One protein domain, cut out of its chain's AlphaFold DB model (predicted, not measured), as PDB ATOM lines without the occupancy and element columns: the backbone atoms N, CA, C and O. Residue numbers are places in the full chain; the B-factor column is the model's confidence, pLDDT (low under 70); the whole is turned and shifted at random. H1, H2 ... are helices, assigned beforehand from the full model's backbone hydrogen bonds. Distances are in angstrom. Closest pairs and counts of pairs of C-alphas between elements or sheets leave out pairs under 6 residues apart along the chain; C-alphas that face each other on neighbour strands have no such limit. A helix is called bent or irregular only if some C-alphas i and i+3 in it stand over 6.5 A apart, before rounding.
ATOM      1  N   LEU A 169     142.634 118.434 165.263       98.56
ATOM      2  CA  LEU A 169     142.419 119.404 166.343       98.56
ATOM      3  C   LEU A 169     140.952 119.466 166.793       98.56
ATOM      4  O   LEU A 169     140.691 119.513 167.992       98.56
ATOM      5  N   MET A 170     139.993 119.413 165.859       98.31
ATOM      6  CA  MET A 170     138.566 119.338 166.199       98.31
ATOM      7  C   MET A 170     138.237 118.073 166.999       98.31
ATOM      8  O   MET A 170     137.557 118.158 168.020       98.31
ATOM      9  N   ALA A 171     138.723 116.912 166.552       98.25
ATOM     10  CA  ALA A 171     138.498 115.635 167.228       98.25
ATOM     11  C   ALA A 171     139.108 115.615 168.635       98.25
ATOM     12  O   ALA A 171     138.459 115.179 169.580       98.25
ATOM     13  N   GLU A 172     140.327 116.132 168.789       98.56
ATOM     14  CA  GLU A 172     140.996 116.257 170.087       98.56
ATOM     15  C   GLU A 172     140.261 117.224 171.020       98.56
ATOM     16  O   GLU A 172     140.061 116.911 172.195       98.56
ATOM     17  N   TYR A 173     139.810 118.375 170.509       98.75
ATOM     18  CA  TYR A 173     139.017 119.318 171.292       98.75
ATOM     19  C   TYR A 173     137.730 118.663 171.802       98.75
ATOM     20  O   TYR A 173     137.467 118.696 173.003       98.75
ATOM     21  N   VAL A 174     136.961 118.018 170.919       98.69
ATOM     22  CA  VAL A 174     135.711 117.346 171.302       98.69
ATOM     23  C   VAL A 174     135.972 116.184 172.252       98.69
ATOM     24  O   VAL A 174     135.223 116.013 173.203       98.69
ATOM     25  N   PHE A 175     137.043 115.412 172.059       98.62
ATOM     26  CA  PHE A 175     137.403 114.320 172.965       98.62
ATOM     27  C   PHE A 175     137.615 114.817 174.400       98.62
ATOM     28  O   PHE A 175     137.094 114.223 175.344       98.62
ATOM     29  N   ASN A 176     138.313 115.943 174.559       98.69
ATOM     30  CA  ASN A 176     138.570 116.536 175.871       98.69
ATOM     31  C   ASN A 176     137.314 117.119 176.539       98.69
ATOM     32  O   ASN A 176     137.307 117.259 177.757       98.69
ATOM     33  N   HIS A 177     136.260 117.409 175.771       98.75
ATOM     34  CA  HIS A 177     134.998 117.981 176.258       98.75
ATOM     35  C   HIS A 177     133.801 117.051 175.996       98.75
ATOM     36  O   HIS A 177     132.656 117.489 175.977       98.75
ATOM     37  N   LEU A 178     134.035 115.751 175.780       98.50
ATOM     38  CA  LEU A 178     133.032 114.837 175.217       98.50
ATOM     39  C   LEU A 178     131.742 114.749 176.055       98.50
ATOM     40  O   LEU A 178     130.663 114.504 175.519       98.50
ATOM     41  N   ASN A 179     131.853 114.967 177.366       98.44
ATOM     42  CA  ASN A 179     130.739 114.925 178.316       98.44
ATOM     43  C   ASN A 179     130.300 116.325 178.790       98.44
ATOM     44  O   ASN A 179     129.596 116.433 179.792       98.44
ATOM     45  N   GLU A 180     130.736 117.392 178.122       98.62
ATOM     46  CA  GLU A 180     130.331 118.765 178.426       98.62
ATOM     47  C   GLU A 180     129.211 119.228 177.482       98.62
ATOM     48  O   GLU A 180     129.151 118.755 176.339       98.62
ATOM     49  N   PRO A 181     128.310 120.130 177.921       98.38
ATOM     50  CA  PRO A 181     127.218 120.610 177.081       98.38
ATOM     51  C   PRO A 181     127.726 121.406 175.878       98.38
ATOM     52  O   PRO A 181     128.531 122.327 176.020       98.38
ATOM     53  N   VAL A 182     127.238 121.079 174.682       98.19
ATOM     54  CA  VAL A 182     127.818 121.581 173.424       98.19
ATOM     55  C   VAL A 182     127.701 123.091 173.285       98.19
ATOM     56  O   VAL A 182     128.679 123.754 172.940       98.19
ATOM     57  N   LEU A 183     126.522 123.649 173.570       98.12
ATOM     58  CA  LEU A 183     126.270 125.077 173.376       98.12
ATOM     59  C   LEU A 183     127.174 125.930 174.269       98.12
ATOM     60  O   LEU A 183     127.888 126.793 173.759       98.12
ATOM     61  N   SER A 184     127.203 125.650 175.574       98.19
ATOM     62  CA  SER A 184     127.997 126.425 176.531       98.19
ATOM     63  C   SER A 184     129.502 126.224 176.345       98.19
ATOM     64  O   SER A 184     130.252 127.192 176.456       98.19
ATOM     65  N   THR A 185     129.942 125.017 175.972       98.56
ATOM     66  CA  THR A 185     131.356 124.728 175.668       98.56
ATOM     67  C   THR A 185     131.859 125.538 174.471       98.56
ATOM     68  O   THR A 185     132.962 126.077 174.504       98.56
ATOM     69  N   LEU A 186     131.031 125.696 173.433       98.50
ATOM     70  CA  LEU A 186     131.330 126.534 172.263       98.50
ATOM     71  C   LEU A 186     131.046 128.030 172.503       98.50
ATOM     72  O   LEU A 186     131.224 128.856 171.606       98.50
ATOM     73  N   GLY A 187     130.593 128.392 173.704       98.00
ATOM     74  CA  GLY A 187     130.309 129.766 174.104       98.00
ATOM     75  C   GLY A 187     128.972 130.325 173.613       98.00
ATOM     76  O   GLY A 187     128.743 131.520 173.773       98.00
ATOM     77  N   PHE A 188     128.088 129.513 173.038       98.19
ATOM     78  CA  PHE A 188     126.743 129.947 172.666       98.19
ATOM     79  C   PHE A 188     125.811 130.034 173.872       98.19
ATOM     80  O   PHE A 188     126.026 129.423 174.918       98.19
ATOM     81  N   ASN A 189     124.727 130.780 173.686       95.81
ATOM     82  CA  ASN A 189     123.611 130.846 174.614       95.81
ATOM     83  C   ASN A 189     122.302 130.627 173.833       95.81
ATOM     84  O   ASN A 189     122.140 131.193 172.755       95.81
ATOM     85  N   SER A 190     121.364 129.821 174.328       93.94
ATOM     86  CA  SER A 190     120.052 129.619 173.678       93.94
ATOM     87  C   SER A 190     118.860 130.058 174.537       93.94
ATOM     88  O   SER A 190     117.701 129.934 174.127       93.94
ATOM     89  N   SER A 191     119.127 130.608 175.721       94.19
ATOM     90  CA  SER A 191     118.134 130.935 176.748       94.19
ATOM     91  C   SER A 191     117.996 132.438 177.021       94.19
ATOM     92  O   SER A 191     116.894 132.905 177.308       94.19
ATOM     93  N   ASP A 192     119.074 133.208 176.882       95.62
ATOM     94  CA  ASP A 192     119.122 134.661 177.039       95.62
ATOM     95  C   ASP A 192     119.127 135.362 175.676       95.62
ATOM     96  O   ASP A 192     120.158 135.477 175.015       95.62
ATOM     97  N   TYR A 193     117.961 135.873 175.276       94.38
ATOM     98  CA  TYR A 193     117.769 136.575 174.004       94.38
ATOM     99  C   TYR A 193     118.572 137.880 173.881       94.38
ATOM    100  O   TYR A 193     118.754 138.363 172.763       94.38
ATOM    101  N   ASN A 194     119.028 138.455 175.002       95.25
ATOM    102  CA  ASN A 194     119.862 139.658 175.012       95.25
ATOM    103  C   ASN A 194     121.353 139.336 174.918       95.25
ATOM    104  O   ASN A 194     122.161 140.250 174.772       95.25
ATOM    105  N   SER A 195     121.741 138.064 175.029       96.94
ATOM    106  CA  SER A 195     123.137 137.688 174.886       96.94
ATOM    107  C   SER A 195     123.600 137.963 173.451       96.94
ATOM    108  O   SER A 195     122.955 137.515 172.496       96.94
ATOM    109  N   PRO A 196     124.765 138.595 173.247       96.62
ATOM    110  CA  PRO A 196     125.327 138.728 171.908       96.62
ATOM    111  C   PRO A 196     125.767 137.372 171.326       96.62
ATOM    112  O   PRO A 196     125.964 137.243 170.121       96.62
ATOM    113  N   LYS A 197     125.843 136.323 172.155       97.44
ATOM    114  CA  LYS A 197     126.093 134.937 171.734       97.44
ATOM    115  C   LYS A 197     124.809 134.109 171.611       97.44
ATOM    116  O   LYS A 197     124.870 132.881 171.536       97.44
ATOM    117  N   PHE A 198     123.646 134.769 171.593       97.31
ATOM    118  CA  PHE A 198     122.352 134.110 171.464       97.31
ATOM    119  C   PHE A 198     122.186 133.428 170.100       97.31
ATOM    120  O   PHE A 198     122.336 134.072 169.054       97.31
ATOM    121  N   LEU A 199     121.797 132.151 170.110       95.69
ATOM    122  CA  LEU A 199     121.349 131.400 168.942       95.69
ATOM    123  C   LEU A 199     119.831 131.217 168.953       95.69
ATOM    124  O   LEU A 199     119.229 130.835 169.956       95.69
ATOM    125  N   ARG A 200     119.214 131.438 167.789       94.56
ATOM    126  CA  ARG A 200     117.779 131.215 167.592       94.56
ATOM    127  C   ARG A 200     117.438 129.727 167.685       94.56
ATOM    128  O   ARG A 200     118.218 128.875 167.259       94.56
ATOM    129  N   ARG A 201     116.240 129.424 168.193       93.50
ATOM    130  CA  ARG A 201     115.774 128.044 168.410       93.50
ATOM    131  C   ARG A 201     115.728 127.229 167.126       93.50
ATOM    132  O   ARG A 201     115.976 126.036 167.179       93.50
ATOM    133  N   GLU A 202     115.447 127.855 165.989       93.31
ATOM    134  CA  GLU A 202     115.424 127.200 164.683       93.31
ATOM    135  C   GLU A 202     116.816 126.680 164.307       93.31
ATOM    136  O   GLU A 202     116.939 125.543 163.869       93.31
ATOM    137  N   ILE A 203     117.867 127.474 164.553       94.19
ATOM    138  CA  ILE A 203     119.266 127.100 164.286       94.19
ATOM    139  C   ILE A 203     119.721 125.990 165.238       94.19
ATOM    140  O   ILE A 203     120.337 125.017 164.801       94.19
ATOM    141  N   VAL A 204     119.397 126.107 166.530       94.88
ATOM    142  CA  VAL A 204     119.694 125.066 167.533       94.88
ATOM    143  C   VAL A 204     118.930 123.773 167.219       94.88
ATOM    144  O   VAL A 204     119.480 122.677 167.315       94.88
ATOM    145  N   GLY A 205     117.684 123.898 166.762       93.50
ATOM    146  CA  GLY A 205     116.807 122.789 166.407       93.50
ATOM    147  C   GLY A 205     117.312 121.940 165.241       93.50
ATOM    148  O   GLY A 205     117.001 120.755 165.208       93.50
ATOM    149  N   VAL A 206     118.133 122.487 164.332       93.38
ATOM    150  CA  VAL A 206     118.769 121.684 163.267       93.38
ATOM    151  C   VAL A 206     119.762 120.670 163.848       93.38
ATOM    152  O   VAL A 206     119.819 119.531 163.386       93.38
ATOM    153  N   LEU A 207     120.516 121.060 164.884       94.06
ATOM    154  CA  LEU A 207     121.398 120.156 165.631       94.06
ATOM    155  C   LEU A 207     120.613 119.246 166.596       94.06
ATOM    156  O   LEU A 207     121.101 118.178 166.959       94.06
ATOM    157  N   GLY A 208     119.408 119.677 166.989       93.62
ATOM    158  CA  GLY A 208     118.446 118.953 167.826       93.62
ATOM    159  C   GLY A 208     118.820 118.857 169.306       93.62
ATOM    160  O   GLY A 208     118.390 117.929 169.991       93.62
ATOM    161  N   VAL A 209     119.615 119.813 169.790       94.00
ATOM    162  CA  VAL A 209     120.154 119.862 171.160       94.00
ATOM    163  C   VAL A 209     119.434 120.878 172.041       94.00
ATOM    164  O   VAL A 209     118.775 121.794 171.549       94.00
ATOM    165  N   ASP A 210     119.612 120.745 173.352       94.50
ATOM    166  CA  ASP A 210     119.278 121.753 174.360       94.50
ATOM    167  C   ASP A 210     120.532 122.221 175.137       94.50
ATOM    168  O   ASP A 210     121.654 121.823 174.826       94.50
ATOM    169  N   GLU A 211     120.354 123.085 176.145       94.12
ATOM    170  CA  GLU A 211     121.447 123.643 176.971       94.12
ATOM    171  C   GLU A 211     122.255 122.583 177.740       94.12
ATOM    172  O   GLU A 211     123.380 122.859 178.156       94.12
ATOM    173  N   GLY A 212     121.686 121.396 177.978       96.31
ATOM    174  CA  GLY A 212     122.328 120.319 178.733       96.31
ATOM    175  C   GLY A 212     122.967 119.247 177.857       96.31
ATOM    176  O   GLY A 212     123.813 118.503 178.347       96.31
ATOM    177  N   THR A 213     122.587 119.174 176.580       97.00
ATOM    178  CA  THR A 213     123.012 118.096 175.684       97.00
ATOM    179  C   THR A 213     124.521 118.144 175.432       97.00
ATOM    180  O   THR A 213     125.065 119.138 174.940       97.00
ATOM    181  N   THR A 214     125.202 117.045 175.745       98.19
ATOM    182  CA  THR A 214     126.659 116.901 175.628       98.19
ATOM    183  C   THR A 214     127.114 116.454 174.242       98.19
ATOM    184  O   THR A 214     126.335 115.891 173.471       98.19
ATOM    185  N   PHE A 215     128.402 116.629 173.920       97.88
ATOM    186  CA  PHE A 215     128.965 116.178 172.637       97.88
ATOM    187  C   PHE A 215     128.745 114.681 172.377       97.88
ATOM    188  O   PHE A 215     128.513 114.283 171.232       97.88
ATOM    189  N   ARG A 216     128.794 113.849 173.425       97.62
ATOM    190  CA  ARG A 216     128.489 112.415 173.352       97.62
ATOM    191  C   ARG A 216     127.031 112.165 172.988       97.62
ATOM    192  O   ARG A 216     126.746 111.356 172.104       97.62
ATOM    193  N   GLU A 217     126.113 112.838 173.673       96.19
ATOM    194  CA  GLU A 217     124.673 112.617 173.527       96.19
ATOM    195  C   GLU A 217     124.168 113.013 172.143       96.19
ATOM    196  O   GLU A 217     123.285 112.334 171.622       96.19
ATOM    197  N   ILE A 218     124.772 114.020 171.495       94.81
ATOM    198  CA  ILE A 218     124.438 114.381 170.106       94.81
ATOM    199  C   ILE A 218     124.484 113.160 169.180       94.81
ATOM    200  O   ILE A 218     123.615 112.993 168.319       94.81
ATOM    201  N   VAL A 219     125.489 112.305 169.373       93.56
ATOM    202  CA  VAL A 219     125.710 111.104 168.568       93.56
ATOM    203  C   VAL A 219     124.883 109.941 169.114       93.56
ATOM    204  O   VAL A 219     124.099 109.349 168.377       93.56
ATOM    205  N   VAL A 220     125.017 109.629 170.404       92.75
ATOM    206  CA  VAL A 220     124.428 108.420 171.006       92.75
ATOM    207  C   VAL A 220     122.898 108.475 171.058       92.75
ATOM    208  O   VAL A 220     122.247 107.497 170.698       92.75
ATOM    209  N   ASN A 221     122.315 109.623 171.419       87.50
ATOM    210  CA  ASN A 221     120.861 109.792 171.556       87.50
ATOM    211  C   ASN A 221     120.194 110.319 170.272       87.50
ATOM    212  O   ASN A 221     118.994 110.591 170.265       87.50
ATOM    213  N   ARG A 222     120.956 110.465 169.177       77.88
ATOM    214  CA  ARG A 222     120.479 110.900 167.848       77.88
ATOM    215  C   ARG A 222     119.740 112.233 167.830       77.88
ATOM    216  O   ARG A 222     118.788 112.419 167.074       77.88
ATOM    217  N   HIS A 223     120.218 113.196 168.601       72.88
ATOM    218  CA  HIS A 223     119.698 114.557 168.523       72.88
ATOM    219  C   HIS A 223     119.908 115.174 167.118       72.88
ATOM    220  O   HIS A 223     119.092 115.962 166.658       72.88
ATOM    221  N   CYS A 224     120.917 114.727 166.361       72.94
ATOM    222  CA  CYS A 224     121.380 115.358 165.119       72.94
ATOM    223  C   CYS A 224     120.772 114.866 163.785       72.94
ATOM    224  O   CYS A 224     121.443 114.938 162.752       72.94
ATOM    225  N   VAL A 225     119.514 114.404 163.751       70.94
ATOM    226  CA  VAL A 225     118.887 113.829 162.530       70.94
ATOM    227  C   VAL A 225     118.961 114.765 161.310       70.94
ATOM    228  O   VAL A 225     119.090 114.292 160.183       70.94
ATOM    229  N   GLY A 226     118.918 116.086 161.523       77.31
ATOM    230  CA  GLY A 226     118.994 117.087 160.452       77.31
ATOM    231  C   GLY A 226     120.387 117.302 159.846       77.31
ATOM    232  O   GLY A 226     120.474 117.841 158.749       77.31
ATOM    233  N   ILE A 227     121.458 116.887 160.534       87.25
ATOM    234  CA  ILE A 227     122.857 117.123 160.133       87.25
ATOM    235  C   ILE A 227     123.557 115.824 159.724       87.25
ATOM    236  O   ILE A 227     124.264 115.768 158.725       87.25
ATOM    237  N   PHE A 228     123.390 114.768 160.518       87.44
ATOM    238  CA  PHE A 228     124.041 113.487 160.283       87.44
ATOM    239  C   PHE A 228     123.089 112.377 160.712       87.44
ATOM    240  O   PHE A 228     122.990 112.015 161.885       87.44
ATOM    241  N   ASN A 229     122.351 111.840 159.745       89.50
ATOM    242  CA  ASN A 229     121.318 110.859 160.032       89.50
ATOM    243  C   ASN A 229     121.931 109.485 160.352       89.50
ATOM    244  O   ASN A 229     122.263 108.711 159.452       89.50
ATOM    245  N   ILE A 230     122.084 109.175 161.637       90.31
ATOM    246  CA  ILE A 230     122.520 107.856 162.095       90.31
ATOM    247  C   ILE A 230     121.361 106.872 161.940       90.31
ATOM    248  O   ILE A 230     120.288 107.065 162.510       90.31
ATOM    249  N   LEU A 231     121.592 105.789 161.196       91.25
ATOM    250  CA  LEU A 231     120.572 104.775 160.972       91.25
ATOM    251  C   LEU A 231     120.203 104.054 162.270       91.25
ATOM    252  O   LEU A 231     121.066 103.696 163.071       91.25
ATOM    253  N   GLU A 232     118.916 103.747 162.417       90.38
ATOM    254  CA  GLU A 232     118.382 103.139 163.637       90.38
ATOM    255  C   GLU A 232     119.078 101.816 164.006       90.38
ATOM    256  O   GLU A 232     119.472 101.576 165.144       90.38
ATOM    257  N   LYS A 233     119.344 100.989 162.995       91.56
ATOM    258  CA  LYS A 233     120.041  99.702 163.133       91.56
ATOM    259  C   LYS A 233     121.500  99.795 163.605       91.56
ATOM    260  O   LYS A 233     122.103  98.756 163.853       91.56
ATOM    261  N   ASP A 234     122.086 100.990 163.666       92.75
ATOM    262  CA  ASP A 234     123.478 101.220 164.076       92.75
ATOM    263  C   ASP A 234     123.599 101.825 165.489       92.75
ATOM    264  O   ASP A 234     124.701 102.165 165.912       92.75
ATOM    265  N   GLU A 235     122.504 101.931 166.258       91.25
ATOM    266  CA  GLU A 235     122.531 102.459 167.640       91.25
ATOM    267  C   GLU A 235     123.507 101.729 168.554       91.25
ATOM    268  O   GLU A 235     124.249 102.340 169.325       91.25
ATOM    269  N   SER A 236     123.473 100.398 168.495       90.75
ATOM    270  CA  SER A 236     124.274  99.548 169.368       90.75
ATOM    271  C   SER A 236     125.760  99.756 169.112       90.75
ATOM    272  O   SER A 236     126.541  99.740 170.061       90.75
ATOM    273  N   ILE A 237     126.135 100.043 167.858       93.00
ATOM    274  CA  ILE A 237     127.510 100.359 167.476       93.00
ATOM    275  C   ILE A 237     127.974 101.583 168.263       93.00
ATOM    276  O   ILE A 237     128.969 101.492 168.973       93.00
ATOM    277  N   LEU A 238     127.227 102.690 168.220       92.75
ATOM    278  CA  LEU A 238     127.614 103.949 168.873       92.75
ATOM    279  C   LEU A 238     127.856 103.798 170.373       92.75
ATOM    280  O   LEU A 238     128.834 104.321 170.896       92.75
ATOM    281  N   ASN A 239     126.999 103.038 171.051       91.06
ATOM    282  CA  ASN A 239     127.117 102.781 172.486       91.06
ATOM    283  C   ASN A 239     128.372 101.974 172.864       91.06
ATOM    284  O   ASN A 239     128.755 101.939 174.032       91.06
ATOM    285  N   SER A 240     129.001 101.320 171.888       91.75
ATOM    286  CA  SER A 240     130.194 100.484 172.062       91.75
ATOM    287  C   SER A 240     131.461 101.072 171.433       91.75
ATOM    288  O   SER A 240     132.532 100.474 171.552       91.75
ATOM    289  N   LEU A 241     131.358 102.224 170.762       93.12
ATOM    290  CA  LEU A 241     132.504 102.871 170.137       93.12
ATOM    291  C   LEU A 241     133.462 103.437 171.196       93.12
ATOM    292  O   LEU A 241     133.013 104.000 172.197       93.12
ATOM    293  N   PRO A 242     134.783 103.380 170.953       94.25
ATOM    294  CA  PRO A 242     135.747 104.107 171.767       94.25
ATOM    295  C   PRO A 242     135.454 105.613 171.780       94.25
ATOM    296  O   PRO A 242     135.072 106.191 170.759       94.25
ATOM    297  N   ASP A 243     135.732 106.273 172.905       96.69
ATOM    298  CA  ASP A 243     135.471 107.707 173.098       96.69
ATOM    299  C   ASP A 243     136.103 108.596 172.022       96.69
ATOM    300  O   ASP A 243     135.480 109.547 171.559       96.69
ATOM    301  N   MET A 244     137.313 108.264 171.562       96.31
ATOM    302  CA  MET A 244     137.948 109.001 170.468       96.31
ATOM    303  C   MET A 244     137.166 108.866 169.153       96.31
ATOM    304  O   MET A 244     137.054 109.835 168.410       96.31
ATOM    305  N   GLN A 245     136.579 107.703 168.856       95.56
ATOM    306  CA  GLN A 245     135.759 107.550 167.651       95.56
ATOM    307  C   GLN A 245     134.445 108.334 167.773       95.56
ATOM    308  O   GLN A 245     134.048 109.009 166.825       95.56
ATOM    309  N   LEU A 246     133.811 108.312 168.951       96.12
ATOM    310  CA  LEU A 246     132.637 109.144 169.235       96.12
ATOM    311  C   LEU A 246     132.950 110.634 169.093       96.12
ATOM    312  O   LEU A 246     132.172 111.358 168.476       96.12
ATOM    313  N   ALA A 247     134.105 111.075 169.594       97.81
ATOM    314  CA  ALA A 247     134.562 112.448 169.444       97.81
ATOM    315  C   ALA A 247     134.709 112.835 167.969       97.81
ATOM    316  O   ALA A 247     134.196 113.871 167.574       97.81
ATOM    317  N   ARG A 248     135.305 111.981 167.128       97.00
ATOM    318  CA  ARG A 248     135.434 112.235 165.679       97.00
ATOM    319  C   ARG A 248     134.088 112.374 164.974       97.00
ATOM    320  O   ARG A 248     133.933 113.259 164.138       97.00
ATOM    321  N   ILE A 249     133.128 111.503 165.292       96.25
ATOM    322  CA  ILE A 249     131.767 111.589 164.740       96.25
ATOM    323  C   ILE A 249     131.121 112.897 165.204       96.25
ATOM    324  O   ILE A 249     130.640 113.669 164.381       96.25
ATOM    325  N   SER A 250     131.169 113.177 166.507       97.25
ATOM    326  CA  SER A 250     130.591 114.381 167.105       97.25
ATOM    327  C   SER A 250     131.210 115.664 166.539       97.25
ATOM    328  O   SER A 250     130.480 116.593 166.200       97.25
ATOM    329  N   SER A 251     132.529 115.697 166.309       97.38
ATOM    330  CA  SER A 251     133.211 116.810 165.644       97.38
ATOM    331  C   SER A 251     132.632 117.104 164.269       97.38
ATOM    332  O   SER A 251     132.422 118.269 163.965       97.38
ATOM    333  N   VAL A 252     132.349 116.083 163.456       96.50
ATOM    334  CA  VAL A 252     131.779 116.259 162.108       96.50
ATOM    335  C   VAL A 252     130.361 116.801 162.189       96.50
ATOM    336  O   VAL A 252     130.025 117.732 161.467       96.50
ATOM    337  N   VAL A 253     129.547 116.269 163.104       96.81
ATOM    338  CA  VAL A 253     128.178 116.754 163.328       96.81
ATOM    339  C   VAL A 253     128.180 118.227 163.731       96.81
ATOM    340  O   VAL A 253     127.498 119.048 163.120       96.81
ATOM    341  N   VAL A 254     128.971 118.579 164.747       97.62
ATOM    342  CA  VAL A 254     129.076 119.957 165.235       97.62
ATOM    343  C   VAL A 254     129.643 120.864 164.152       97.62
ATOM    344  O   VAL A 254     129.131 121.957 163.936       97.62
ATOM    345  N   TRP A 255     130.658 120.408 163.427       97.38
ATOM    346  CA  TRP A 255     131.263 121.168 162.348       97.38
ATOM    347  C   TRP A 255     130.296 121.425 161.183       97.38
ATOM    348  O   TRP A 255     130.188 122.568 160.750       97.38
ATOM    349  N   HIS A 256     129.546 120.421 160.713       96.56
ATOM    350  CA  HIS A 256     128.509 120.615 159.693       96.56
ATOM    351  C   HIS A 256     127.464 121.628 160.157       96.56
ATOM    352  O   HIS A 256     127.089 122.513 159.394       96.56
ATOM    353  N   TRP A 257     127.017 121.541 161.411       97.19
ATOM    354  CA  TRP A 257     126.095 122.526 161.965       97.19
ATOM    355  C   TRP A 257     126.701 123.935 161.979       97.19
ATOM    356  O   TRP A 257     126.068 124.883 161.516       97.19
ATOM    357  N   LEU A 258     127.943 124.082 162.441       97.69
ATOM    358  CA  LEU A 258     128.611 125.379 162.498       97.69
ATOM    359  C   LEU A 258     128.846 125.978 161.106       97.69
ATOM    360  O   LEU A 258     128.444 127.113 160.871       97.69
ATOM    361  N   GLU A 259     129.445 125.233 160.174       95.88
ATOM    362  CA  GLU A 259     129.816 125.760 158.852       95.88
ATOM    363  C   GLU A 259     128.672 125.804 157.840       95.88
ATOM    364  O   GLU A 259     128.719 126.608 156.913       95.88
ATOM    365  N   ARG A 260     127.652 124.947 157.975       95.00
ATOM    366  CA  ARG A 260     126.554 124.854 156.995       95.00
ATOM    367  C   ARG A 260     125.234 125.430 157.502       95.00
ATOM    368  O   ARG A 260     124.305 125.571 156.716       95.00
ATOM    369  N   VAL A 261     125.133 125.781 158.787       95.38
ATOM    370  CA  VAL A 261     123.905 126.355 159.367       95.38
ATOM    371  C   VAL A 261     124.185 127.644 160.131       95.38
ATOM    372  O   VAL A 261     123.604 128.677 159.802       95.38
ATOM    373  N   VAL A 262     125.079 127.617 161.127       96.69
ATOM    374  CA  VAL A 262     125.316 128.781 162.002       96.69
ATOM    375  C   VAL A 262     126.031 129.910 161.261       96.69
ATOM    376  O   VAL A 262     125.555 131.044 161.292       96.69
ATOM    377  N   LEU A 263     127.158 129.621 160.602       96.81
ATOM    378  CA  LEU A 263     127.934 130.635 159.892       96.81
ATOM    379  C   LEU A 263     127.178 131.200 158.681       96.81
ATOM    380  O   LEU A 263     127.113 132.425 158.585       96.81
ATOM    381  N   PRO A 264     126.551 130.387 157.803       95.50
ATOM    382  CA  PRO A 264     125.798 130.915 156.670       95.50
ATOM    383  C   PRO A 264     124.679 131.863 157.080       95.50
ATOM    384  O   PRO A 264     124.427 132.819 156.356       95.50
ATOM    385  N   ALA A 265     124.043 131.649 158.240       95.31
ATOM    386  CA  ALA A 265     122.993 132.535 158.742       95.31
ATOM    387  C   ALA A 265     123.485 133.970 158.989       95.31
ATOM    388  O   ALA A 265     122.696 134.902 158.889       95.31
ATOM    389  N   GLN A 266     124.773 134.152 159.301       95.00
ATOM    390  CA  GLN A 266     125.418 135.453 159.527       95.00
ATOM    391  C   GLN A 266     124.743 136.356 160.573       95.00
ATOM    392  O   GLN A 266     124.954 137.565 160.596       95.00
TER     393      GLN A 266
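Overview. This is residues 169 to 266 of the 397 residues of an uncharacterized protein of Azotobacter beijerinckii (UniProt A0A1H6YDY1). One long helix, H6, runs through much of an elongated body, and shorter helices pack crosswise on it: H1 and H4 on its first half, H3 farther on. H5 lies at one end beside H4, and the loop of residues 186 to 200 reaches the other end. The printed part has 98 residues with six named helices, H1 to H6, and no named strand: all helix. It is compact, with a radius of gyration of the C-alphas of 13.0 A and spans of 41 by 26 by 22 A.

Along the chain. Find C-alpha 169 at (142.419, 119.404, 166.343), where H1, residues 169 to 176, begins. Read on through H2, residues 182 to 185, H3, 201 to 207, H4, 215 to 220, and H5, 232 to 240, 14.7 A long. H5 is irregular: C-alphas 233 and 236 are 7.5 A apart. H6, residues 243 to 265, runs 31.3 A to C-alpha 265 at (122.993, 132.535, 158.742), with a kink of 27 degrees near residue 259; it is only just irregular, C-alphas 260 and 263 being 6.6 A apart.

Arrangement. Start at the hub, H6. Its residues 243 to 251 touch H1 at a steep tilt of 59 degrees, closest at the C-alphas of Ala 171 and Arg 248, 4.8 A. Its residues 246 to 250 touch H4, about perpendicular at 74 degrees, closest at C-alphas Phe 215 and Ser 250, 6.0 A. Its residues 253 to 262 touch H3, closest at C-alphas Leu 207 and Trp 257, 6.4 A. H5 touches H4, closest at C-alphas Val 220 and Leu 238, 5.9 A. H2 touches no helix; C-alphas Val 182 and Phe 215, its closest to H4, are 5.6 A apart. Every O i to N i+4 pair is within hydrogen-bond range in H1, but 2 of 3 in H3, 1 of 2 in H4, 3 of 5 in H5 and 17 of 19 in H6; H2 is too short for such a pair.

Size, cuts and confidence. The two C-alphas farthest apart, Asn 194 and Lys 233, are 41.7 A apart. The printed part has no cut; H2 to H3 and H4 to H5 are long links. No printed residue is under pLDDT 70.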